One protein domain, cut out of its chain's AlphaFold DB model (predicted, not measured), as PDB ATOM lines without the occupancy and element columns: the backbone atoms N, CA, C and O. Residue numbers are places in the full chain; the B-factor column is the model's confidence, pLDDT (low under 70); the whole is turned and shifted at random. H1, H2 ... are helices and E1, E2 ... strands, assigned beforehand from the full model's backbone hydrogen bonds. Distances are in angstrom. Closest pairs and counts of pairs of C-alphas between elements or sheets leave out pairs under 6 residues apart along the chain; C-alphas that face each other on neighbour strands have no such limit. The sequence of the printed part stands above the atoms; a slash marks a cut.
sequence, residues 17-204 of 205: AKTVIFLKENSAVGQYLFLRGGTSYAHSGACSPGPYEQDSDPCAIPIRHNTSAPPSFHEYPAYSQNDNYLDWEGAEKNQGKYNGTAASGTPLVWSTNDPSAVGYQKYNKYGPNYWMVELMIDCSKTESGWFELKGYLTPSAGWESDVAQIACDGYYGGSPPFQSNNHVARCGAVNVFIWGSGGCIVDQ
ATOM      1  N   ALA A  17      25.116 -13.821   6.039       96.56
ATOM      2  CA  ALA A  17      24.213 -14.489   6.968       96.56
ATOM      3  C   ALA A  17      24.938 -15.577   7.759       96.56
ATOM      4  O   ALA A  17      25.849 -16.245   7.266       96.56
ATOM      5  N   LYS A  18      24.506 -15.757   9.007       97.38
ATOM      6  CA  LYS A  18      24.999 -16.833   9.860       97.38
ATOM      7  C   LYS A  18      24.550 -18.171   9.281       97.38
ATOM      8  O   LYS A  18      23.356 -18.395   9.128       97.38
ATOM      9  N   THR A  19      25.500 -19.046   9.009       98.44
ATOM     10  CA  THR A  19      25.273 -20.385   8.472       98.44
ATOM     11  C   THR A  19      26.022 -21.376   9.347       98.44
ATOM     12  O   THR A  19      27.205 -21.189   9.633       98.44
ATOM     13  N   VAL A  20      25.332 -22.420   9.797       98.62
ATOM     14  CA  VAL A  20      25.940 -23.511  10.563       98.62
ATOM     15  C   VAL A  20      25.944 -24.748   9.684       98.62
ATOM     16  O   VAL A  20      24.930 -25.060   9.067       98.62
ATOM     17  N   ILE A  21      27.069 -25.443   9.609       98.88
ATOM     18  CA  ILE A  21      27.219 -26.657   8.810       98.88
ATOM     19  C   ILE A  21      27.674 -27.776   9.736       98.88
ATOM     20  O   ILE A  21      28.651 -27.623  10.469       98.88
ATOM     21  N   PHE A  22      26.959 -28.891   9.688       98.81
ATOM     22  CA  PHE A  22      27.264 -30.132  10.374       98.81
ATOM     23  C   PHE A  22      27.538 -31.226   9.349       98.81
ATOM     24  O   PHE A  22      26.727 -31.445   8.451       98.81
ATOM     25  N   LEU A  23      28.635 -31.956   9.521       98.69
ATOM     26  CA  LEU A  23      28.955 -33.149   8.742       98.69
ATOM     27  C   LEU A  23      29.257 -34.298   9.704       98.69
ATOM     28  O   LEU A  23      30.196 -34.229  10.500       98.69
ATOM     29  N   LYS A  24      28.416 -35.335   9.681       98.19
ATOM     30  CA  LYS A  24      28.605 -36.514  10.526       98.19
ATOM     31  C   LYS A  24      29.714 -37.382   9.963       98.19
ATOM     32  O   LYS A  24      29.552 -37.913   8.869       98.19
ATOM     33  N   GLU A  25      30.772 -37.575  10.741       96.62
ATOM     34  CA  GLU A  25      31.872 -38.473  10.398       96.62
ATOM     35  C   GLU A  25      32.524 -39.030  11.668       96.62
ATOM     36  O   GLU A  25      32.745 -38.305  12.643       96.62
ATOM     37  N   ASN A  26      32.832 -40.330  11.672       94.56
ATOM     38  CA  ASN A  26      33.472 -40.993  12.805       94.56
ATOM     39  C   ASN A  26      34.995 -41.011  12.638       94.56
ATOM     40  O   ASN A  26      35.613 -42.049  12.401       94.56
ATOM     41  N   SER A  27      35.590 -39.835  12.790       93.94
ATOM     42  CA  SER A  27      37.033 -39.628  12.712       93.94
ATOM     43  C   SER A  27      37.774 -40.146  13.950       93.94
ATOM     44  O   SER A  27      37.301 -40.022  15.081       93.94
ATOM     45  N   ALA A  28      38.997 -40.622  13.752       94.25
ATOM     46  CA  ALA A  28      39.951 -40.914  14.811       94.25
ATOM     47  C   ALA A  28      40.607 -39.638  15.370       94.25
ATOM     48  O   ALA A  28      40.697 -38.603  14.709       94.25
ATOM     49  N   VAL A  29      41.137 -39.732  16.593       92.25
ATOM     50  CA  VAL A  29      41.953 -38.663  17.189       92.25
ATOM     51  C   VAL A  29      43.153 -38.357  16.291       92.25
ATOM     52  O   VAL A  29      43.854 -39.265  15.847       92.25
ATOM     53  N   GLY A  30      43.397 -37.069  16.050       93.62
ATOM     54  CA  GLY A  30      44.463 -36.598  15.165       93.62
ATOM     55  C   GLY A  30      44.067 -36.523  13.689       93.62
ATOM     56  O   GLY A  30      44.890 -36.088  12.884       93.62
ATOM     57  N   GLN A  31      42.836 -36.910  13.337       96.25
ATOM     58  CA  GLN A  31      42.236 -36.539  12.062       96.25
ATOM     59  C   GLN A  31      41.516 -35.195  12.169       96.25
ATOM     60  O   GLN A  31      40.970 -34.854  13.219       96.25
ATOM     61  N   TYR A  32      41.504 -34.454  11.066       97.75
ATOM     62  CA  TYR A  32      40.868 -33.144  10.966       97.75
ATOM     63  C   TYR A  32      39.992 -33.104   9.727       97.75
ATOM     64  O   TYR A  32      40.429 -33.500   8.641       97.75
ATOM     65  N   LEU A  33      38.764 -32.626   9.905       98.44
ATOM     66  CA  LEU A  33      37.812 -32.489   8.820       98.44
ATOM     67  C   LEU A  33      37.799 -31.054   8.297       98.44
ATOM     68  O   LEU A  33      37.752 -30.101   9.077       98.44
ATOM     69  N   PHE A  34      37.806 -30.925   6.974       98.81
ATOM     70  CA  PHE A  34      37.694 -29.663   6.255       98.81
ATOM     71  C   PHE A  34      36.511 -29.699   5.288       98.81
ATOM     72  O   PHE A  34      36.129 -30.769   4.810       98.81
ATOM     73  N   LEU A  35      35.963 -28.528   4.976       98.81
ATOM     74  CA  LEU A  35      35.085 -28.312   3.836       98.81
ATOM     75  C   LEU A  35      35.878 -27.691   2.696       98.81
ATOM     76  O   LEU A  35      36.713 -26.812   2.904       98.81
ATOM     77  N   ARG A  36      35.546 -28.119   1.487       98.38
ATOM     78  CA  ARG A  36      35.780 -27.358   0.262       98.38
ATOM     79  C   ARG A  36      34.452 -27.220  -0.448       98.38
ATOM     80  O   ARG A  36      33.641 -28.143  -0.382       98.38
ATOM     81  N   GLY A  37      34.194 -26.081  -1.060       97.25
ATOM     82  CA  GLY A  37      32.857 -25.778  -1.547       97.25
ATOM     83  C   GLY A  37      32.799 -24.511  -2.373       97.25
ATOM     84  O   GLY A  37      33.806 -23.866  -2.585       97.25
ATOM     85  N   GLY A  38      31.619 -24.156  -2.853       97.56
ATOM     86  CA  GLY A  38      31.429 -22.996  -3.715       97.56
ATOM     87  C   GLY A  38      30.163 -23.142  -4.545       97.56
ATOM     88  O   GLY A  38      29.225 -23.824  -4.140       97.56
ATOM     89  N   THR A  39      30.133 -22.540  -5.727       97.31
ATOM     90  CA  THR A  39      28.989 -22.619  -6.656       97.31
ATOM     91  C   THR A  39      29.384 -23.204  -8.013       97.31
ATOM     92  O   THR A  39      28.965 -22.694  -9.055       97.31
ATOM     93  N   SER A  40      30.225 -24.241  -8.026       95.50
ATOM     94  CA  SER A  40      30.817 -24.769  -9.257       95.50
ATOM     95  C   SER A  40      29.781 -25.387 -10.191       95.50
ATOM     96  O   SER A  40      29.750 -25.016 -11.362       95.50
ATOM     97  N   TYR A  41      28.875 -26.242  -9.714       94.69
ATOM     98  CA  TYR A  41      27.821 -26.814 -10.559       94.69
ATOM     99  C   TYR A  41      26.796 -25.766 -10.992       94.69
ATOM    100  O   TYR A  41      26.353 -25.794 -12.142       94.69
ATOM    101  N   ALA A  42      26.471 -24.800 -10.127       93.12
ATOM    102  CA  ALA A  42      25.623 -23.665 -10.500       93.12
ATOM    103  C   ALA A  42      26.232 -22.840 -11.652       93.12
ATOM    104  O   ALA A  42      25.512 -22.373 -12.531       93.12
ATOM    105  N   HIS A  43      27.564 -22.742 -11.707       92.75
ATOM    106  CA  HIS A  43      28.306 -22.088 -12.789       92.75
ATOM    107  C   HIS A  43      28.768 -23.054 -13.892       92.75
ATOM    108  O   HIS A  43      29.630 -22.703 -14.694       92.75
ATOM    109  N   SER A  44      28.220 -24.274 -13.972       92.81
ATOM    110  CA  SER A  44      28.609 -25.277 -14.983       92.81
ATOM    111  C   SER A  44      30.121 -25.580 -15.019       92.81
ATOM    112  O   SER A  44      30.688 -25.852 -16.076       92.81
ATOM    113  N   GLY A  45      30.783 -25.504 -13.864       90.69
ATOM    114  CA  GLY A  45      32.221 -25.706 -13.694       90.69
ATOM    115  C   GLY A  45      33.094 -24.527 -14.134       90.69
ATOM    116  O   GLY A  45      34.314 -24.669 -14.156       90.69
ATOM    117  N   ALA A  46      32.511 -23.378 -14.487       93.31
ATOM    118  CA  ALA A  46      33.238 -22.190 -14.936       93.31
ATOM    119  C   ALA A  46      33.855 -21.394 -13.764       93.31
ATOM    120  O   ALA A  46      33.570 -20.211 -13.594       93.31
ATOM    121  N   CYS A  47      34.682 -22.061 -12.961       93.94
ATOM    122  CA  CYS A  47      35.441 -21.467 -11.858       93.94
ATOM    123  C   CYS A  47      36.833 -21.030 -12.326       93.94
ATOM    124  O   CYS A  47      37.355 -21.549 -13.323       93.94
ATOM    125  N   SER A  48      37.449 -20.085 -11.617       93.06
ATOM    126  CA  SER A  48      38.835 -19.697 -11.900       93.06
ATOM    127  C   SER A  48      39.787 -20.861 -11.586       93.06
ATOM    128  O   SER A  48      39.667 -21.477 -10.530       93.06
ATOM    129  N   PRO A  49      40.727 -21.201 -12.485       88.38
ATOM    130  CA  PRO A  49      41.627 -22.326 -12.274       88.38
ATOM    131  C   PRO A  49      42.821 -21.960 -11.386       88.38
ATOM    132  O   PRO A  49      43.427 -20.904 -11.557       88.38
ATOM    133  N   GLY A  50      43.263 -22.922 -10.576       80.81
ATOM    134  CA  GLY A  50      44.524 -22.852  -9.843       80.81
ATOM    135  C   GLY A  50      44.375 -22.299  -8.429       80.81
ATOM    136  O   GLY A  50      43.389 -21.636  -8.106       80.81
ATOM    137  N   PRO A  51      45.362 -22.561  -7.557       87.12
ATOM    138  CA  PRO A  51      45.246 -22.146  -6.177       87.12
ATOM    139  C   PRO A  51      45.396 -20.629  -6.068       87.12
ATOM    140  O   PRO A  51      46.196 -20.023  -6.783       87.12
ATOM    141  N   TYR A  52      44.731 -20.055  -5.067       93.19
ATOM    142  CA  TYR A  52      44.891 -18.657  -4.650       93.19
ATOM    143  C   TYR A  52      44.241 -17.604  -5.567       93.19
ATOM    144  O   TYR A  52      44.625 -16.436  -5.508       93.19
ATOM    145  N   GLU A  53      43.265 -17.999  -6.388       94.12
ATOM    146  CA  GLU A  53      42.522 -17.111  -7.299       94.12
ATOM    147  C   GLU A  53      41.133 -16.701  -6.764       94.12
ATOM    148  O   GLU A  53      40.344 -16.093  -7.492       94.12
ATOM    149  N   GLN A  54      40.829 -16.995  -5.491       94.44
ATOM    150  CA  GLN A  54      39.495 -16.834  -4.890       94.44
ATOM    151  C   GLN A  54      38.929 -15.411  -5.005       94.44
ATOM    152  O   GLN A  54      37.727 -15.245  -5.188       94.44
ATOM    153  N   ASP A  55      39.780 -14.379  -4.965       92.94
ATOM    154  CA  ASP A  55      39.360 -12.977  -5.116       92.94
ATOM    155  C   ASP A  55      38.677 -12.695  -6.472       92.94
ATOM    156  O   ASP A  55      37.888 -11.753  -6.592       92.94
ATOM    157  N   SER A  56      38.995 -13.486  -7.503       94.06
ATOM    158  CA  SER A  56      38.444 -13.358  -8.857       94.06
ATOM    159  C   SER A  56      37.579 -14.543  -9.291       94.06
ATOM    160  O   SER A  56      36.929 -14.462 -10.336       94.06
ATOM    161  N   ASP A  57      37.559 -15.627  -8.512       96.19
ATOM    162  CA  ASP A  57      36.796 -16.833  -8.813       96.19
ATOM    163  C   ASP A  57      35.286 -16.588  -8.646       96.19
ATOM    164  O   ASP A  57      34.828 -16.315  -7.533       96.19
ATOM    165  N   PRO A  58      34.471 -16.703  -9.713       95.50
ATOM    166  CA  PRO A  58      33.019 -16.589  -9.590       95.50
ATOM    167  C   PRO A  58      32.396 -17.690  -8.718       95.50
ATOM    168  O   PRO A  58      31.269 -17.516  -8.257       95.50
ATOM    169  N   CYS A  59      33.100 -18.806  -8.495       97.31
ATOM    170  CA  CYS A  59      32.622 -19.917  -7.678       97.31
ATOM    171  C   CYS A  59      32.968 -19.805  -6.190       97.31
ATOM    172  O   CYS A  59      32.376 -20.543  -5.395       97.31
ATOM    173  N   ALA A  60      33.921 -18.945  -5.818       97.62
ATOM    174  CA  ALA A  60      34.364 -18.790  -4.439       97.62
ATOM    175  C   ALA A  60      33.400 -17.891  -3.657       97.62
ATOM    176  O   ALA A  60      32.942 -16.847  -4.134       97.62
ATOM    177  N   ILE A  61      33.101 -18.289  -2.422       98.25
ATOM    178  CA  ILE A  61      32.133 -17.589  -1.575       98.25
ATOM    179  C   ILE A  61      32.872 -16.981  -0.385       98.25
ATOM    180  O   ILE A  61      33.422 -17.735   0.413       98.25
ATOM    181  N   PRO A  62      32.861 -15.650  -0.203       98.12
ATOM    182  CA  PRO A  62      33.438 -15.024   0.977       98.12
ATOM    183  C   PRO A  62      32.802 -15.543   2.271       98.12
ATOM    184  O   PRO A  62      31.573 -15.548   2.430       98.12
ATOM    185  N   ILE A  63      33.645 -15.915   3.231       98.25
ATOM    186  CA  ILE A  63      33.259 -16.385   4.559       98.25
ATOM    187  C   ILE A  63      33.979 -15.608   5.660       98.25
ATOM    188  O   ILE A  63      35.013 -14.971   5.464       98.25
ATOM    189  N   ARG A  64      33.411 -15.651   6.867       97.38
ATOM    190  CA  ARG A  64      34.103 -15.280   8.104       97.38
ATOM    191  C   ARG A  64      33.792 -16.297   9.180       97.38
ATOM    192  O   ARG A  64      32.626 -16.606   9.424       97.38
ATOM    193  N   HIS A  65      34.818 -16.754   9.877       97.94
ATOM    194  CA  HIS A  65      34.649 -17.678  10.987       97.94
ATOM    195  C   HIS A  65      33.907 -17.019  12.151       97.94
ATOM    196  O   HIS A  65      34.275 -15.936  12.606       97.94
ATOM    197  N   ASN A  66      32.874 -17.698  12.652       96.19
ATOM    198  CA  ASN A  66      32.145 -17.301  13.857       96.19
ATOM    199  C   ASN A  66      31.958 -18.478  14.833       96.19
ATOM    200  O   ASN A  66      31.111 -18.430  15.722       96.19
ATOM    201  N   THR A  67      32.736 -19.553  14.670       96.50
ATOM    202  CA  THR A  67      32.639 -20.740  15.530       96.50
ATOM    203  C   THR A  67      33.336 -20.501  16.857       96.50
ATOM    204  O   THR A  67      34.495 -20.092  16.911       96.50
ATOM    205  N   SER A  68      32.647 -20.844  17.941       93.69
ATOM    206  CA  SER A  68      33.235 -20.911  19.275       93.69
ATOM    207  C   SER A  68      33.760 -22.325  19.535       93.69
ATOM    208  O   SER A  68      33.025 -23.186  20.022       93.69
ATOM    209  N   ALA A  69      35.025 -22.582  19.206       94.19
ATOM    210  CA  ALA A  69      35.671 -23.853  19.526       94.19
ATOM    211  C   ALA A  69      36.033 -23.939  21.027       94.19
ATOM    212  O   ALA A  69      36.388 -22.921  21.632       94.19
ATOM    213  N   PRO A  70      35.972 -25.132  21.646       93.81
ATOM    214  CA  PRO A  70      36.500 -25.355  22.988       93.81
ATOM    215  C   PRO A  70      37.979 -24.942  23.087       93.81
ATOM    216  O   PRO A  70      38.734 -25.189  22.147       93.81
ATOM    217  N   PRO A  71      38.450 -24.385  24.223       92.88
ATOM    218  CA  PRO A  71      39.834 -23.919  24.354       92.88
ATOM    219  C   PRO A  71      40.905 -24.988  24.110       92.88
ATOM    220  O   PRO A  71      42.024 -24.642  23.753       92.88
ATOM    221  N   SER A  72      40.575 -26.267  24.308       94.31
ATOM    222  CA  SER A  72      41.469 -27.403  24.061       94.31
ATOM    223  C   SER A  72      41.600 -27.788  22.585       94.31
ATOM    224  O   SER A  72      42.473 -28.582  22.250       94.31
ATOM    225  N   PHE A  73      40.725 -27.283  21.711       95.75
ATOM    226  CA  PHE A  73      40.684 -27.619  20.283       95.75
ATOM    227  C   PHE A  73      41.472 -26.570  19.497       95.75
ATOM    228  O   PHE A  73      40.919 -25.748  18.766       95.75
ATOM    229  N   HIS A  74      42.785 -26.550  19.738       96.94
ATOM    230  CA  HIS A  74      43.718 -25.556  19.204       96.94
ATOM    231  C   HIS A  74      43.854 -25.600  17.676       96.94
ATOM    232  O   HIS A  74      44.237 -24.601  17.067       96.94
ATOM    233  N   GLU A  75      43.528 -26.730  17.057       97.50
ATOM    234  CA  GLU A  75      43.548 -26.936  15.614       97.50
ATOM    235  C   GLU A  75      42.591 -26.003  14.873       97.50
ATOM    236  O   GLU A  75      42.971 -25.434  13.853       97.50
ATOM    237  N   TYR A  76      41.383 -25.785  15.402       98.06
ATOM    238  CA  TYR A  76      40.376 -24.959  14.745       98.06
ATOM    239  C   TYR A  76      40.841 -23.501  14.584       98.06
ATOM    240  O   TYR A  76      40.959 -23.053  13.443       98.06
ATOM    241  N   PRO A  77      41.184 -22.762  15.666       98.00
ATOM    242  CA  PRO A  77      41.650 -21.385  15.538       98.00
ATOM    243  C   PRO A  77      43.010 -21.278  14.838       98.00
ATOM    244  O   PRO A  77      43.373 -20.193  14.393       98.00
ATOM    245  N   ALA A  78      43.793 -22.360  14.765       98.31
ATOM    246  CA  ALA A  78      45.038 -22.382  14.009       98.31
ATOM    247  C   ALA A  78      44.780 -22.477  12.499       98.31
ATOM    248  O   ALA A  78      45.360 -21.704  11.745       98.31
ATOM    249  N   TYR A  79      43.898 -23.377  12.054       98.62
ATOM    250  CA  TYR A  79      43.568 -23.550  10.636       98.62
ATOM    251  C   TYR A  79      42.643 -22.461  10.079       98.62
ATOM    252  O   TYR A  79      42.724 -22.160   8.894       98.62
ATOM    253  N   SER A  80      41.797 -21.842  10.908       98.56
ATOM    254  CA  SER A  80      40.855 -20.800  10.464       98.56
ATOM    255  C   SER A  80      41.509 -19.435  10.214       98.56
ATOM    256  O   SER A  80      40.843 -18.476   9.832       98.56
ATOM    257  N   GLN A  81      42.797 -19.276  10.530       98.31
ATOM    258  CA  GLN A  81      43.509 -18.024  10.277       98.31
ATOM    259  C   GLN A  81      43.692 -17.830   8.776       98.31
ATOM    260  O   GLN A  81      44.238 -18.709   8.119       98.31
ATOM    261  N   ASN A  82      43.304 -16.659   8.265       97.94
ATOM    262  CA  ASN A  82      43.341 -16.321   6.836       97.94
ATOM    263  C   ASN A  82      42.595 -17.335   5.948       97.94
ATOM    264  O   ASN A  82      43.028 -17.603   4.833       97.94
ATOM    265  N   ASP A  83      41.511 -17.892   6.477       98.50
ATOM    266  CA  ASP A  83      40.492 -18.638   5.743       98.50
ATOM    267  C   ASP A  83      39.300 -17.690   5.541       98.50
ATOM    268  O   ASP A  83      38.596 -17.325   6.491       98.50
ATOM    269  N   ASN A  84      39.182 -17.159   4.331       98.00
ATOM    270  CA  ASN A  84      38.290 -16.075   3.935       98.00
ATOM    271  C   ASN A  84      37.293 -16.492   2.853       98.00
ATOM    272  O   ASN A  84      36.354 -15.735   2.595       98.00
ATOM    273  N   TYR A  85      37.467 -17.656   2.231       98.38
ATOM    274  CA  TYR A  85      36.625 -18.159   1.160       98.38
ATOM    275  C   TYR A  85      36.278 -19.630   1.374       98.38
ATOM    276  O   TYR A  85      37.102 -20.456   1.742       98.38
ATOM    277  N   LEU A  86      35.026 -19.970   1.084       98.31
ATOM    278  CA  LEU A  86      34.667 -21.338   0.762       98.31
ATOM    279  C   LEU A  86      34.924 -21.529  -0.740       98.31
ATOM    280  O   LEU A  86      34.205 -20.948  -1.560       98.31
ATOM    281  N   ASP A  87      35.963 -22.299  -1.068       97.12
ATOM    282  CA  ASP A  87      36.394 -22.619  -2.436       97.12
ATOM    283  C   ASP A  87      36.776 -24.112  -2.607       97.12
ATOM    284  O   ASP A  87      36.807 -24.889  -1.644       97.12
ATOM    285  N   TRP A  88      37.040 -24.536  -3.848       96.12
ATOM    286  CA  TRP A  88      37.380 -25.925  -4.196       96.12
ATOM    287  C   TRP A  88      38.888 -26.242  -4.193       96.12
ATOM    288  O   TRP A  88      39.281 -27.413  -4.110       96.12
ATOM    289  N   GLU A  89      39.743 -25.223  -4.234       93.88
ATOM    290  CA  GLU A  89      41.202 -25.325  -4.380       93.88
ATOM    291  C   GLU A  89      41.903 -25.654  -3.049       93.88
ATOM    292  O   GLU A  89      43.038 -26.144  -3.026       93.88
ATOM    293  N   GLY A  90      41.191 -25.529  -1.928       94.00
ATOM    294  CA  GLY A  90      41.628 -26.020  -0.627       94.00
ATOM    295  C   GLY A  90      42.192 -24.920   0.239       94.00
ATOM    296  O   GLY A  90      41.452 -24.046   0.656       94.00
ATOM    297  N   ALA A  91      43.468 -25.022   0.611       96.12
ATOM    298  CA  ALA A  91      44.034 -24.035   1.516       96.12
ATOM    299  C   ALA A  91      44.260 -22.695   0.811       96.12
ATOM    300  O   ALA A  91      44.840 -22.656  -0.276       96.12
ATOM    301  N   GLU A  92      43.896 -21.602   1.471       97.00
ATOM    302  CA  GLU A  92      44.160 -20.253   0.985       97.00
ATOM    303  C   GLU A  92      45.618 -19.823   1.158       97.00
ATOM    304  O   GLU A  92      46.421 -20.397   1.911       97.00
ATOM    305  N   LYS A  93      45.984 -18.747   0.452       95.88
ATOM    306  CA  LYS A  93      47.332 -18.197   0.524       95.88
ATOM    307  C   LYS A  93      47.577 -17.662   1.928       95.88
ATOM    308  O   LYS A  93      46.966 -16.691   2.358       95.88
ATOM    309  N   ASN A  94      48.562 -18.246   2.604       95.56
ATOM    310  CA  ASN A  94      48.876 -17.954   4.004       95.56
ATOM    311  C   ASN A  94      47.774 -18.365   4.994       95.56
ATOM    312  O   ASN A  94      47.773 -17.853   6.119       95.56
ATOM    313  N   GLN A  95      46.886 -19.292   4.615       98.19
ATOM    314  CA  GLN A  95      46.009 -19.932   5.588       98.19
ATOM    315  C   GLN A  95      46.849 -20.604   6.678       98.19
ATOM    316  O   GLN A  95      47.961 -21.105   6.445       98.19
ATOM    317  N   GLY A  96      46.330 -20.551   7.898       98.06
ATOM    318  CA  GLY A  96      47.013 -21.011   9.085       98.06
ATOM    319  C   GLY A  96      47.321 -22.508   9.082       98.06
ATOM    320  O   GLY A  96      46.885 -23.301   8.243       98.06
ATOM    321  N   LYS A  97      48.162 -22.888  10.040       98.19
ATOM    322  CA  LYS A  97      48.726 -24.232  10.164       98.19
ATOM    323  C   LYS A  97      48.603 -24.700  11.597       98.19
ATOM    324  O   LYS A  97      48.811 -23.910  12.515       98.19
ATOM    325  N   TYR A  98      48.400 -25.995  11.785       98.00
ATOM    326  CA  TYR A  98      48.436 -26.617  13.101       98.00
ATOM    327  C   TYR A  98      49.559 -27.649  13.159       98.00
ATOM    328  O   TYR A  98      49.682 -28.499  12.280       98.00
ATOM    329  N   ASN A  99      50.421 -27.548  14.175       95.81
ATOM    330  CA  ASN A  99      51.595 -28.415  14.346       95.81
ATOM    331  C   ASN A  99      52.471 -28.549  13.081       95.81
ATOM    332  O   ASN A  99      53.021 -29.609  12.798       95.81
ATOM    333  N   GLY A 100      52.596 -27.465  12.309       95.25
ATOM    334  CA  GLY A 100      53.376 -27.421  11.068       95.25
ATOM    335  C   GLY A 100      52.658 -27.966   9.824       95.25
ATOM    336  O   GLY A 100      53.131 -27.719   8.713       95.25
ATOM    337  N   THR A 101      51.508 -28.623   9.980       96.62
ATOM    338  CA  THR A 101      50.683 -29.126   8.875       96.62
ATOM    339  C   THR A 101      49.782 -28.018   8.339       96.62
ATOM    340  O   THR A 101      49.194 -27.259   9.108       96.62
ATOM    341  N   ALA A 102      49.703 -27.894   7.013       96.88
ATOM    342  CA  ALA A 102      48.821 -26.932   6.355       96.88
ATOM    343  C   ALA A 102      47.348 -27.354   6.447       96.88
ATOM    344  O   ALA A 102      47.050 -28.548   6.486       96.88
ATOM    345  N   ALA A 103      46.440 -26.373   6.449       97.88
ATOM    346  CA  ALA A 103      45.016 -26.622   6.259       97.88
ATOM    347  C   ALA A 103      44.748 -27.334   4.920       97.88
ATOM    348  O   ALA A 103      45.615 -27.421   4.047       97.88
ATOM    349  N   SER A 104      43.540 -27.861   4.748       97.75
ATOM    350  CA  SER A 104      43.097 -28.460   3.482       97.75
ATOM    351  C   SER A 104      41.766 -27.884   2.998       97.75
ATOM    352  O   SER A 104      41.068 -28.563   2.254       97.75
ATOM    353  N   GLY A 105      41.426 -26.666   3.417       98.19
ATOM    354  CA  GLY A 105      40.141 -26.002   3.191       98.19
ATOM    355  C   GLY A 105      39.646 -25.348   4.475       98.19
ATOM    356  O   GLY A 105      40.437 -25.106   5.393       98.19
ATOM    357  N   THR A 106      38.335 -25.157   4.582       98.81
ATOM    358  CA  THR A 106      37.706 -24.571   5.764       98.81
ATOM    359  C   THR A 106      37.598 -25.585   6.903       98.81
ATOM    360  O   THR A 106      36.915 -26.595   6.728       98.81
ATOM    361  N   PRO A 107      38.242 -25.397   8.072       98.69
ATOM    362  CA  PRO A 107      38.238 -26.392   9.138       98.69
ATOM    363  C   PRO A 107      36.875 -26.478   9.828       98.69
ATOM    364  O   PRO A 107      36.216 -25.466  10.079       98.69
ATOM    365  N   LEU A 108      36.493 -27.691  10.222       98.62
ATOM    366  CA  LEU A 108      35.411 -27.914  11.176       98.62
ATOM    367  C   LEU A 108      35.983 -28.225  12.560       98.62
ATOM    368  O   LEU A 108      37.133 -28.632  12.717       98.62
ATOM    369  N   VAL A 109      35.140 -28.075  13.573       97.56
ATOM    370  CA  VAL A 109      35.405 -28.475  14.950       97.56
ATOM    371  C   VAL A 109      34.619 -29.741  15.285       97.56
ATOM    372  O   VAL A 109      33.431 -29.829  14.973       97.56
ATOM    373  N   TRP A 110      35.243 -30.733  15.924       97.31
ATOM    374  CA  TRP A 110      34.505 -31.902  16.408       97.31
ATOM    375  C   TRP A 110      33.463 -31.470  17.448       97.31
ATOM    376  O   TRP A 110      33.730 -30.607  18.287       97.31
ATOM    377  N   SER A 111      32.269 -32.060  17.409       97.25
ATOM    378  CA  SER A 111      31.175 -31.676  18.293       97.25
ATOM    379  C   SER A 111      30.289 -32.831  18.756       97.25
ATOM    380  O   SER A 111      30.168 -33.880  18.116       97.25
ATOM    381  N   THR A 112      29.605 -32.591  19.872       96.38
ATOM    382  CA  THR A 112      28.573 -33.461  20.445       96.38
ATOM    383  C   THR A 112      27.419 -32.636  21.017       96.38
ATOM    384  O   THR A 112      27.553 -31.434  21.263       96.38
ATOM    385  N   ASN A 113      26.284 -33.292  21.239       96.62
ATOM    386  CA  ASN A 113      25.100 -32.732  21.884       96.62
ATOM    387  C   ASN A 113      25.054 -32.969  23.407       96.62
ATOM    388  O   ASN A 113      24.087 -32.561  24.046       96.62
ATOM    389  N   ASP A 114      26.066 -33.621  23.989       97.12
ATOM    390  CA  ASP A 114      26.194 -33.841  25.438       97.12
ATOM    391  C   ASP A 114      26.753 -32.585  26.140       97.12
ATOM    392  O   ASP A 114      27.933 -32.284  25.950       97.12
ATOM    393  N   PRO A 115      25.968 -31.874  26.979       95.44
ATOM    394  CA  PRO A 115      26.403 -30.644  27.652       95.44
ATOM    395  C   PRO A 115      27.569 -30.817  28.630       95.44
ATOM    396  O   PRO A 115      28.157 -29.824  29.055       95.44
ATOM    397  N   SER A 116      27.879 -32.053  29.030       96.00
ATOM    398  CA  SER A 116      28.984 -32.357  29.944       96.00
ATOM    399  C   SER A 116      30.313 -32.617  29.227       96.00
ATOM    400  O   SER A 116      31.369 -32.617  29.861       96.00
ATOM    401  N   ALA A 117      30.280 -32.825  27.908       95.56
ATOM    402  CA  ALA A 117      31.452 -33.158  27.115       95.56
ATOM    403  C   ALA A 117      32.192 -31.906  26.622       95.56
ATOM    404  O   ALA A 117      31.590 -30.889  26.282       95.56
ATOM    405  N   VAL A 118      33.520 -32.003  26.494       94.00
ATOM    406  CA  VAL A 118      34.371 -30.885  26.038       94.00
ATOM    407  C   VAL A 118      33.995 -30.371  24.646       94.00
ATOM    408  O   VAL A 118      34.091 -29.177  24.393       94.00
ATOM    409  N   GLY A 119      33.530 -31.252  23.756       94.69
ATOM    410  CA  GLY A 119      33.083 -30.892  22.410       94.69
ATOM    411  C   GLY A 119      31.620 -30.461  22.330       94.69
ATOM    412  O   GLY A 119      31.053 -30.483  21.241       94.69
ATOM    413  N   TYR A 120      30.963 -30.139  23.446       96.19
ATOM    414  CA  TYR A 120      29.590 -29.651  23.399       96.19
ATOM    415  C   TYR A 120      29.481 -28.404  22.515       96.19
ATOM    416  O   TYR A 120      30.211 -27.428  22.700       96.19
ATOM    417  N   GLN A 121      28.536 -28.420  21.577       95.44
ATOM    418  CA  GLN A 121      28.206 -27.263  20.749       95.44
ATOM    419  C   GLN A 121      26.712 -26.975  20.831       95.44
ATOM    420  O   GLN A 121      25.890 -27.848  20.570       95.44
ATOM    421  N   LYS A 122      26.342 -25.723  21.131       93.12
ATOM    422  CA  LYS A 122      24.939 -25.317  21.363       93.12
ATOM    423  C   LYS A 122      24.000 -25.580  20.177       93.12
ATOM    424  O   LYS A 122      22.802 -25.735  20.373       93.12
ATOM    425  N   TYR A 123      24.543 -25.602  18.958       94.19
ATOM    426  CA  TYR A 123      23.786 -25.876  17.735       94.19
ATOM    427  C   TYR A 123      23.693 -27.375  17.417       94.19
ATOM    428  O   TYR A 123      22.851 -27.779  16.616       94.19
ATOM    429  N   ASN A 124      24.536 -28.213  18.032       96.50
ATOM    430  CA  ASN A 124      24.487 -29.651  17.814       96.50
ATOM    431  C   ASN A 124      23.372 -30.260  18.673       96.50
ATOM    432  O   ASN A 124      23.555 -30.567  19.848       96.50
ATOM    433  N   LYS A 125      22.212 -30.465  18.050       96.12
ATOM    434  CA  LYS A 125      21.086 -31.245  18.594       96.12
ATOM    435  C   LYS A 125      20.968 -32.636  17.955       96.12
ATOM    436  O   LYS A 125      20.021 -33.362  18.243       96.12
ATOM    437  N   TYR A 126      21.903 -32.993  17.073       95.69
ATOM    438  CA  TYR A 126      21.788 -34.123  16.146       95.69
ATOM    439  C   TYR A 126      22.511 -35.385  16.630       95.69
ATOM    440  O   TYR A 126      22.263 -36.473  16.107       95.69
ATOM    441  N   GLY A 127      23.385 -35.258  17.632       95.75
ATOM    442  CA  GLY A 127      24.051 -36.380  18.285       95.75
ATOM    443  C   GLY A 127      25.570 -36.219  18.379       95.75
ATOM    444  O   GLY A 127      26.110 -35.146  18.099       95.75
ATOM    445  N   PRO A 128      26.282 -37.290  18.758       95.56
ATOM    446  CA  PRO A 128      27.740 -37.307  18.750       95.56
ATOM    447  C   PRO A 128      28.301 -37.432  17.324       95.56
ATOM    448  O   PRO A 128      27.585 -37.803  16.388       95.56
ATOM    449  N   ASN A 129      29.613 -37.213  17.195       95.19
ATOM    450  CA  ASN A 129      30.400 -37.423  15.972       95.19
ATOM    451  C   ASN A 129      29.978 -36.538  14.794       95.19
ATOM    452  O   ASN A 129      30.088 -36.931  13.633       95.19
ATOM    453  N   TYR A 130      29.485 -35.339  15.094       98.12
ATOM    454  CA  TYR A 130      29.325 -34.303  14.086       98.12
ATOM    455  C   TYR A 130      30.509 -33.364  14.148       98.12
ATOM    456  O   TYR A 130      30.823 -32.818  15.203       98.12
ATOM    457  N   TRP A 131      31.117 -33.114  13.006       98.50
ATOM    458  CA  TRP A 131      31.985 -31.968  12.826       98.50
ATOM    459  C   TRP A 131      31.124 -30.759  12.473       98.50
ATOM    460  O   TRP A 131      30.162 -30.886  11.719       98.50
ATOM    461  N   MET A 132      31.432 -29.604  13.049       98.50
ATOM    462  CA  MET A 132      30.640 -28.383  12.949       98.50
ATOM    463  C   MET A 132      31.495 -27.217  12.456       98.50
ATOM    464  O   MET A 132      32.637 -27.064  12.875       98.50
ATOM    465  N   VAL A 133      30.915 -26.319  11.669       98.75
ATOM    466  CA  VAL A 133      31.421 -24.949  11.543       98.75
ATOM    467  C   VAL A 133      30.263 -23.951  11.535       98.75
ATOM    468  O   VAL A 133      29.232 -24.173  10.911       98.75
ATOM    469  N   GLU A 134      30.412 -22.855  12.272       98.38
ATOM    470  CA  GLU A 134      29.592 -21.644  12.179       98.38
ATOM    471  C   GLU A 134      30.375 -20.572  11.414       98.38
ATOM    472  O   GLU A 134      31.455 -20.143  11.843       98.38
ATOM    473  N   LEU A 135      29.803 -20.133  10.296       98.38
ATOM    474  CA  LEU A 135      30.356 -19.131   9.393       98.38
ATOM    475  C   LEU A 135      29.360 -17.987   9.208       98.38
ATOM    476  O   LEU A 135      28.145 -18.182   9.220       98.38
ATOM    477  N   MET A 136      29.874 -16.790   8.968       98.06
ATOM    478  CA  MET A 136      29.136 -15.754   8.259       98.06
ATOM    479  C   MET A 136      29.455 -15.929   6.777       98.06
ATOM    480  O   MET A 136      30.613 -15.776   6.404       98.06
ATOM    481  N   ILE A 137      28.460 -16.247   5.954       98.25
ATOM    482  CA  ILE A 137      28.621 -16.499   4.513       98.25
ATOM    483  C   ILE A 137      27.955 -15.369   3.733       98.25
ATOM    484  O   ILE A 137      26.822 -15.013   4.059       98.25
ATOM    485  N   ASP A 138      28.626 -14.819   2.718       97.75
ATOM    486  CA  ASP A 138      28.020 -13.850   1.797       97.75
ATOM    487  C   ASP A 138      27.000 -14.536   0.874       97.75
ATOM    488  O   ASP A 138      27.342 -15.119  -0.157       97.75
ATOM    489  N   CYS A 139      25.717 -14.451   1.226       97.00
ATOM    490  CA  CYS A 139      24.651 -15.083   0.456       97.00
ATOM    491  C   CYS A 139      24.466 -14.457  -0.935       97.00
ATOM    492  O   CYS A 139      23.844 -15.084  -1.792       97.00
ATOM    493  N   SER A 140      24.990 -13.251  -1.198       96.50
ATOM    494  CA  SER A 140      24.927 -12.650  -2.541       96.50
ATOM    495  C   SER A 140      25.818 -13.369  -3.559       96.50
ATOM    496  O   SER A 140      25.639 -13.195  -4.763       96.50
ATOM    497  N   LYS A 141      26.744 -14.201  -3.071       97.00
ATOM    498  CA  LYS A 141      27.642 -15.059  -3.853       97.00
ATOM    499  C   LYS A 141      27.158 -16.509  -3.941       97.00
ATOM    500  O   LYS A 141      27.896 -17.379  -4.377       97.00
ATOM    501  N   THR A 142      25.921 -16.771  -3.527       97.00
ATOM    502  CA  THR A 142      25.286 -18.094  -3.615       97.00
ATOM    503  C   THR A 142      24.269 -18.130  -4.749       97.00
ATOM    504  O   THR A 142      23.742 -17.092  -5.153       97.00
ATOM    505  N   GLU A 143      23.932 -19.324  -5.227       96.19
ATOM    506  CA  GLU A 143      22.920 -19.500  -6.264       96.19
ATOM    507  C   GLU A 143      21.534 -19.595  -5.619       96.19
ATOM    508  O   GLU A 143      21.147 -20.624  -5.061       96.19
ATOM    509  N   SER A 144      20.781 -18.495  -5.648       94.38
ATOM    510  CA  SER A 144      19.451 -18.411  -5.026       94.38
ATOM    511  C   SER A 144      19.436 -18.838  -3.542       94.38
ATOM    512  O   SER A 144      18.471 -19.432  -3.055       94.38
ATOM    513  N   GLY A 145      20.518 -18.545  -2.810       96.06
ATOM    514  CA  GLY A 145      20.703 -18.940  -1.411       96.06
ATOM    515  C   GLY A 145      21.357 -20.311  -1.209       96.06
ATOM    516  O   GLY A 145      21.604 -20.672  -0.060       96.06
ATOM    517  N   TRP A 146      21.630 -21.070  -2.274       97.94
ATOM    518  CA  TRP A 146      22.220 -22.409  -2.226       97.94
ATOM    519  C   TRP A 146      23.684 -22.410  -2.670       97.94
ATOM    520  O   TRP A 146      24.083 -21.666  -3.565       97.94
ATOM    521  N   PHE A 147      24.483 -23.270  -2.050       98.44
ATOM    522  CA  PHE A 147      25.892 -23.469  -2.371       98.44
ATOM    523  C   PHE A 147      26.304 -24.909  -2.088       98.44
ATOM    524  O   PHE A 147      25.604 -25.645  -1.401       98.44
ATOM    525  N   GLU A 148      27.444 -25.316  -2.615       97.19
ATOM    526  CA  GLU A 148      27.935 -26.684  -2.551       97.19
ATOM    527  C   GLU A 148      29.087 -26.812  -1.574       97.19
ATOM    528  O   GLU A 148      29.856 -25.871  -1.376       97.19
ATOM    529  N   LEU A 149      29.235 -27.998  -1.001       98.38
ATOM    530  CA  LEU A 149      30.380 -28.356  -0.181       98.38
ATOM    531  C   LEU A 149      30.623 -29.859  -0.200       98.38
ATOM    532  O   LEU A 149      29.713 -30.661  -0.411       98.38
ATOM    533  N   LYS A 150      31.863 -30.238   0.079       98.25
ATOM    534  CA  LYS A 150      32.277 -31.620   0.260       98.25
ATOM    535  C   LYS A 150      33.328 -31.718   1.360       98.25
ATOM    536  O   LYS A 150      34.194 -30.849   1.498       98.25
ATOM    537  N   GLY A 151      33.232 -32.778   2.149       98.38
ATOM    538  CA  GLY A 151      34.162 -33.110   3.214       98.38
ATOM    539  C   GLY A 151      35.507 -33.604   2.686       98.38
ATOM    540  O   GLY A 151      35.580 -34.416   1.760       98.38
ATOM    541  N   TYR A 152      36.578 -33.139   3.326       98.44
ATOM    542  CA  TYR A 152      37.949 -33.586   3.101       98.44
ATOM    543  C   TYR A 152      38.624 -33.906   4.438       98.44
ATOM    544  O   TYR A 152      38.868 -33.013   5.252       98.44
ATOM    545  N   LEU A 153      38.919 -35.182   4.677       97.94
ATOM    546  CA  LEU A 153      39.509 -35.671   5.920       97.94
ATOM    547  C   LEU A 153      41.023 -35.851   5.762       97.94
ATOM    548  O   LEU A 153      41.502 -36.450   4.796       97.94
ATOM    549  N   THR A 154      41.786 -35.352   6.731       96.50
ATOM    550  CA  THR A 154      43.247 -35.516   6.804       96.50
ATOM    551  C   THR A 154      43.645 -36.144   8.140       96.50
ATOM    552  O   THR A 154      42.856 -36.097   9.081       96.50
ATOM    553  N   PRO A 155      44.842 -36.749   8.273       93.12
ATOM    554  CA  PRO A 155      45.836 -37.028   7.227       93.12
ATOM    555  C   PRO A 155      45.503 -38.239   6.335       93.12
ATOM    556  O   PRO A 155      46.286 -38.571   5.449       93.12
ATOM    557  N   SER A 156      44.378 -38.919   6.554       81.31
ATOM    558  CA  SER A 156      43.958 -40.109   5.802       81.31
ATOM    559  C   SER A 156      42.486 -40.008   5.371       81.31
ATOM    560  O   SER A 156      41.738 -39.225   5.943       81.31
ATOM    561  N   ALA A 157      42.087 -40.820   4.382       90.06
ATOM    562  CA  ALA A 157      40.803 -40.834   3.652       90.06
ATOM    563  C   ALA A 157      40.664 -39.805   2.512       90.06
ATOM    564  O   ALA A 157      40.325 -40.209   1.402       90.06
ATOM    565  N   GLY A 158      40.995 -38.527   2.722       96.31
ATOM    566  CA  GLY A 158      40.843 -37.500   1.686       96.31
ATOM    567  C   GLY A 158      39.376 -37.128   1.459       96.31
ATOM    568  O   GLY A 158      38.652 -36.886   2.421       96.31
ATOM    569  N   TRP A 159      38.944 -37.049   0.201       97.75
ATOM    570  CA  TRP A 159      37.570 -36.688  -0.157       97.75
ATOM    571  C   TRP A 159      36.546 -37.728   0.306       97.75
ATOM    572  O   TRP A 159      36.780 -38.933   0.181       97.75
ATOM    573  N   GLU A 160      35.374 -37.272   0.752       97.00
ATOM    574  CA  GLU A 160      34.201 -38.151   0.794       97.00
ATOM    575  C   GLU A 160      33.777 -38.580  -0.622       97.00
ATOM    576  O   GLU A 160      34.158 -37.970  -1.628       97.00
ATOM    577  N   SER A 161      32.982 -39.647  -0.711       96.62
ATOM    578  CA  SER A 161      32.421 -40.099  -1.984       96.62
ATOM    579  C   SER A 161      31.417 -39.095  -2.546       96.62
ATOM    580  O   SER A 161      30.807 -38.324  -1.810       96.62
ATOM    581  N   ASP A 162      31.194 -39.150  -3.857       97.69
ATOM    582  CA  ASP A 162      30.083 -38.446  -4.495       97.69
ATOM    583  C   ASP A 162      28.745 -38.821  -3.847       97.69
ATOM    584  O   ASP A 162      28.505 -39.984  -3.503       97.69
ATOM    585  N   VAL A 163      27.872 -37.829  -3.704       96.75
ATOM    586  CA  VAL A 163      26.533 -37.981  -3.135       96.75
ATOM    587  C   VAL A 163      25.474 -37.592  -4.156       96.75
ATOM    588  O   VAL A 163      25.692 -36.746  -5.016       96.75
ATOM    589  N   ALA A 164      24.301 -38.206  -4.053       93.12
ATOM    590  CA  ALA A 164      23.121 -37.801  -4.802       93.12
ATOM    591  C   ALA A 164      22.142 -37.126  -3.838       93.12
ATOM    592  O   ALA A 164      21.276 -37.788  -3.261       93.12
ATOM    593  N   GLN A 165      22.318 -35.821  -3.625       91.88
ATOM    594  CA  GLN A 165      21.397 -35.034  -2.812       91.88
ATOM    595  C   GLN A 165      20.162 -34.647  -3.635       91.88
ATOM    596  O   GLN A 165      20.276 -34.161  -4.760       91.88
ATOM    597  N   ILE A 166      18.975 -34.865  -3.069       89.12
ATOM    598  CA  ILE A 166      17.691 -34.479  -3.672       89.12
ATOM    599  C   ILE A 166      17.083 -33.297  -2.905       89.12
ATOM    600  O   ILE A 166      17.671 -32.220  -2.881       89.12
ATOM    601  N   ALA A 167      15.923 -33.473  -2.277       95.00
ATOM    602  CA  ALA A 167      15.366 -32.503  -1.349       95.00
ATOM    603  C   ALA A 167      15.899 -32.748   0.067       95.00
ATOM    604  O   ALA A 167      15.963 -33.897   0.508       95.00
ATOM    605  N   CYS A 168      16.226 -31.672   0.779       96.88
ATOM    606  CA  CYS A 168      16.514 -31.741   2.208       96.88
ATOM    607  C   CYS A 168      15.238 -31.639   3.036       96.88
ATOM    608  O   CYS A 168      14.312 -30.908   2.676       96.88
ATOM    609  N   ASP A 169      15.234 -32.312   4.180       97.25
ATOM    610  CA  ASP A 169      14.214 -32.140   5.210       97.25
ATOM    611  C   ASP A 169      14.448 -30.840   6.008       97.25
ATOM    612  O   ASP A 169      15.449 -30.146   5.824       97.25
ATOM    613  N   GLY A 170      13.542 -30.519   6.937       95.75
ATOM    614  CA  GLY A 170      13.668 -29.374   7.849       95.75
ATOM    615  C   GLY A 170      12.896 -28.129   7.409       95.75
ATOM    616  O   GLY A 170      12.287 -28.089   6.339       95.75
ATOM    617  N   TYR A 171      12.884 -27.103   8.264       94.62
ATOM    618  CA  TYR A 171      12.060 -25.901   8.051       94.62
ATOM    619  C   TYR A 171      12.438 -25.122   6.781       94.62
ATOM    620  O   TYR A 171      11.571 -24.589   6.088       94.62
ATOM    621  N   TYR A 172      13.735 -25.062   6.473       93.88
ATOM    622  CA  TYR A 172      14.278 -24.435   5.265       93.88
ATOM    623  C   TYR A 172      14.739 -25.471   4.232       93.88
ATOM    624  O   TYR A 172      15.499 -25.125   3.322       93.88
ATOM    625  N   GLY A 173      14.269 -26.715   4.364       93.12
ATOM    626  CA  GLY A 173      14.480 -27.786   3.401       93.12
ATOM    627  C   GLY A 173      13.874 -27.499   2.023       93.12
ATOM    628  O   GLY A 173      13.416 -26.391   1.717       93.12
ATOM    629  N   GLY A 174      13.874 -28.520   1.173       94.81
ATOM    630  CA  GLY A 174      13.464 -28.442  -0.228       94.81
ATOM    631  C   GLY A 174      14.594 -28.788  -1.192       94.81
ATOM    632  O   GLY A 174      15.662 -29.242  -0.784       94.81
ATOM    633  N   SER A 175      14.325 -28.606  -2.483       95.19
ATOM    634  CA  SER A 175      15.256 -28.962  -3.554       95.19
ATOM    635  C   SER A 175      16.140 -27.775  -3.948       95.19
ATOM    636  O   SER A 175      15.605 -26.677  -4.147       95.19
ATOM    637  N   PRO A 176      17.460 -27.977  -4.123       94.19
ATOM    638  CA  PRO A 176      18.329 -26.963  -4.703       94.19
ATOM    639  C   PRO A 176      17.964 -26.702  -6.180       94.19
ATOM    640  O   PRO A 176      17.410 -27.581  -6.847       94.19
ATOM    641  N   PRO A 177      18.271 -25.508  -6.720       94.12
ATOM    642  CA  PRO A 177      17.940 -25.136  -8.100       94.12
ATOM    643  C   PRO A 177      18.867 -25.767  -9.153       94.12
ATOM    644  O   PRO A 177      18.635 -25.603 -10.349       94.12
ATOM    645  N   PHE A 178      19.901 -26.494  -8.728       94.12
ATOM    646  CA  PHE A 178      20.853 -27.201  -9.581       94.12
ATOM    647  C   PHE A 178      21.160 -28.588  -9.003       94.12
ATOM    648  O   PHE A 178      20.897 -28.868  -7.835       94.12
ATOM    649  N   GLN A 179      21.714 -29.465  -9.839       94.00
ATOM    650  CA  GLN A 179      22.183 -30.786  -9.425       94.00
ATOM    651  C   GLN A 179      23.680 -30.741  -9.138       94.00
ATOM    652  O   GLN A 179      24.423 -30.089  -9.864       94.00
ATOM    653  N   SER A 180      24.103 -31.469  -8.111       95.38
ATOM    654  CA  SER A 180      25.498 -31.608  -7.704       95.38
ATOM    655  C   SER A 180      25.776 -33.050  -7.295       95.38
ATOM    656  O   SER A 180      24.866 -33.749  -6.845       95.38
ATOM    657  N   ASN A 181      27.029 -33.487  -7.436       97.06
ATOM    658  CA  ASN A 181      27.532 -34.712  -6.810       97.06
ATOM    659  C   ASN A 181      28.147 -34.460  -5.414       97.06
ATOM    660  O   ASN A 181      28.787 -35.347  -4.842       97.06
ATOM    661  N   ASN A 182      27.979 -33.249  -4.884       97.69
ATOM    662  CA  ASN A 182      28.404 -32.799  -3.564       97.69
ATOM    663  C   ASN A 182      27.173 -32.499  -2.695       97.69
ATOM    664  O   ASN A 182      26.038 -32.494  -3.181       97.69
ATOM    665  N   HIS A 183      27.383 -32.225  -1.407       98.19
ATOM    666  CA  HIS A 183      26.301 -31.712  -0.564       98.19
ATOM    667  C   HIS A 183      25.933 -30.301  -1.018       98.19
ATOM    668  O   HIS A 183      26.810 -29.512  -1.372       98.19
ATOM    669  N   VAL A 184      24.646 -29.965  -0.971       98.00
ATOM    670  CA  VAL A 184      24.149 -28.622  -1.289       98.00
ATOM    671  C   VAL A 184      23.516 -28.023  -0.039       98.00
ATOM    672  O   VAL A 184      22.480 -28.481   0.444       98.00
ATOM    673  N   ALA A 185      24.165 -27.001   0.499       98.19
ATOM    674  CA  ALA A 185      23.769 -26.266   1.684       98.19
ATOM    675  C   ALA A 185      23.038 -24.970   1.324       98.19
ATOM    676  O   ALA A 185      23.101 -24.467   0.201       98.19
ATOM    677  N   ARG A 186      22.353 -24.408   2.316       97.94
ATOM    678  CA  ARG A 186      21.616 -23.155   2.232       97.94
ATOM    679  C   ARG A 186      22.232 -22.104   3.149       97.94
ATOM    680  O   ARG A 186      22.466 -22.345   4.336       97.94
ATOM    681  N   CYS A 187      22.486 -20.928   2.594       97.62
ATOM    682  CA  CYS A 187      23.003 -19.775   3.317       97.62
ATOM    683  C   CYS A 187      21.962 -19.252   4.313       97.62
ATOM    684  O   CYS A 187      20.767 -19.216   4.013       97.62
ATOM    685  N   GLY A 188      22.402 -18.841   5.503       96.75
ATOM    686  CA  GLY A 188      21.501 -18.343   6.545       96.75
ATOM    687  C   GLY A 188      20.751 -19.437   7.317       96.75
ATOM    688  O   GLY A 188      19.750 -19.134   7.964       96.75
ATOM    689  N   ALA A 189      21.190 -20.696   7.220       97.94
ATOM    690  CA  ALA A 189      20.523 -21.861   7.802       97.94
ATOM    691  C   ALA A 189      21.494 -22.776   8.569       97.94
ATOM    692  O   ALA A 189      22.719 -22.667   8.451       97.94
ATOM    693  N   VAL A 190      20.935 -23.697   9.355       98.50
ATOM    694  CA  VAL A 190      21.649 -24.872   9.867       98.50
ATOM    695  C   VAL A 190      21.540 -25.967   8.819       98.50
ATOM    696  O   VAL A 190      20.435 -26.359   8.470       98.50
ATOM    697  N   ASN A 191      22.669 -26.471   8.341       98.75
ATOM    698  CA  ASN A 191      22.764 -27.512   7.328       98.75
ATOM    699  C   ASN A 191      23.397 -28.749   7.954       98.75
ATOM    700  O   ASN A 191      24.438 -28.638   8.599       98.75
ATOM    701  N   VAL A 192      22.781 -29.912   7.787       98.62
ATOM    702  CA  VAL A 192      23.225 -31.157   8.420       98.62
ATOM    703  C   VAL A 192      23.352 -32.238   7.376       98.62
ATOM    704  O   VAL A 192      22.378 -32.547   6.694       98.62
ATOM    705  N   PHE A 193      24.531 -32.840   7.317       98.62
ATOM    706  CA  PHE A 193      24.902 -33.858   6.348       98.62
ATOM    707  C   PHE A 193      25.507 -35.077   7.040       98.62
ATOM    708  O   PHE A 193      25.976 -35.017   8.183       98.62
ATOM    709  N   ILE A 194      25.524 -36.193   6.318       97.88
ATOM    710  CA  ILE A 194      26.215 -37.420   6.712       97.88
ATOM    711  C   ILE A 194      27.250 -37.726   5.633       97.88
ATOM    712  O   ILE A 194      26.919 -37.715   4.448       97.88
ATOM    713  N   TRP A 195      28.485 -38.012   6.049       97.25
ATOM    714  CA  TRP A 195      29.591 -38.331   5.150       97.25
ATOM    715  C   TRP A 195      29.210 -39.402   4.120       97.25
ATOM    716  O   TRP A 195      28.728 -40.483   4.471       97.25
ATOM    717  N   GLY A 196      29.421 -39.089   2.840       96.44
ATOM    718  CA  GLY A 196      29.156 -39.988   1.717       96.44
ATOM    719  C   GLY A 196      27.680 -40.354   1.512       96.44
ATOM    720  O   GLY A 196      27.388 -41.337   0.832       96.44
ATOM    721  N   SER A 197      26.736 -39.600   2.086       96.69
ATOM    722  CA  SER A 197      25.296 -39.851   1.963       96.69
ATOM    723  C   SER A 197      24.541 -38.613   1.480       96.69
ATOM    724  O   SER A 197      24.750 -37.525   1.989       96.69
ATOM    725  N   GLY A 198      23.595 -38.776   0.549       95.44
ATOM    726  CA  GLY A 198      22.781 -37.665   0.028       95.44
ATOM    727  C   GLY A 198      21.659 -37.168   0.954       95.44
ATOM    728  O   GLY A 198      20.838 -36.361   0.525       95.44
ATOM    729  N   GLY A 199      21.562 -37.682   2.185       95.25
ATOM    730  CA  GLY A 199      20.565 -37.241   3.161       95.25
ATOM    731  C   GLY A 199      20.964 -35.922   3.826       95.25
ATOM    732  O   GLY A 199      22.102 -35.778   4.272       95.25
ATOM    733  N   CYS A 200      20.018 -34.987   3.941       97.75
ATOM    734  CA  CYS A 200      20.274 -33.664   4.505       97.75
ATOM    735  C   CYS A 200      19.083 -33.084   5.282       97.75
ATOM    736  O   CYS A 200      17.922 -33.348   4.964       97.75
ATOM    737  N   ILE A 201      19.387 -32.246   6.278       98.06
ATOM    738  CA  ILE A 201      18.415 -31.416   7.007       98.06
ATOM    739  C   ILE A 201      18.855 -29.957   6.903       98.06
ATOM    740  O   ILE A 201      20.021 -29.648   7.152       98.06
ATOM    741  N   VAL A 202      17.919 -29.063   6.582       97.94
ATOM    742  CA  VAL A 202      18.132 -27.614   6.540       97.94
ATOM    743  C   VAL A 202      17.110 -26.918   7.443       97.94
ATOM    744  O   VAL A 202      15.910 -26.894   7.171       97.94
ATOM    745  N   ASP A 203      17.595 -26.337   8.535       96.81
ATOM    746  CA  ASP A 203      16.795 -25.794   9.636       96.81
ATOM    747  C   ASP A 203      17.117 -24.318   9.922       96.81
ATOM    748  O   ASP A 203      18.061 -23.733   9.389       96.81
ATOM    749  N   GLN A 204      16.314 -23.704  10.791       94.06
ATOM    750  CA  GLN A 204      16.572 -22.362  11.310       94.06
ATOM    751  C   GLN A 204      17.814 -22.334  12.213       94.06
ATOM    752  O   GLN A 204      18.077 -23.294  12.940       94.06
TER     753      GLN A 204
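AT A GLANCE: This is residues 17 to 204 of the 205 residues of an uncharacterized protein of Oesophagostomum dentatum (UniProt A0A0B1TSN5). A rounded body with little regular structure: a small twisted sheet, E2-E6-E7, partly covers a larger branched one, E1, E3, E4, E5, E8 and E9, with long loops such as residues 39 to 60 outside. The 188 printed residues include nine named strands and one named helix, H1, between E3 and E4; mostly strand, named elements hold only 62. It is compact, radius of gyration of the C-alphas 15.1 A, spanning 43 by 37 by 29 A.

HOW THE PARTS SIT: E1, residues 17 to 24, has antiparallel E5, residues 130 to 138, on one side and parallel E8, residues 190 to 194, on the other. E8 forms a hairpin with E9, residues 197 to 203. E1 lies on one side of E5; on the other side are E3, residues 61 to 65, and E4, residues 109 to 111, both antiparallel to E5, and E4 and E5 form a hairpin. E6, residues 146 to 154, is antiparallel to E2, residues 32 to 38, and forms a hairpin with E7, residues 183 to 186. N 19 and O 135, N 22 and O 191, N 192 and O 201, N 64 and O 136, N 109 and O 132, and N 150 and O 36 are each 2.8 A apart, within hydrogen-bond range; N 185 and O 147, 2.7 A. H1, residues 75 to 79, only grazes both sheets; its O i to N i+4 pair is within range.

IN THESE COORDINATES: E1 begins at C-alpha 17 (24.213, -14.489, 6.968); E9 ends at C-alpha 203 (16.795, -25.794, 9.636). E6 measures 26.4 A.

THE WHOLE: There is no cut; E2 to E3, H1 to E4, E4 to E5 and E6 to E7 are long links. No printed residue is under 70 in pLDDT.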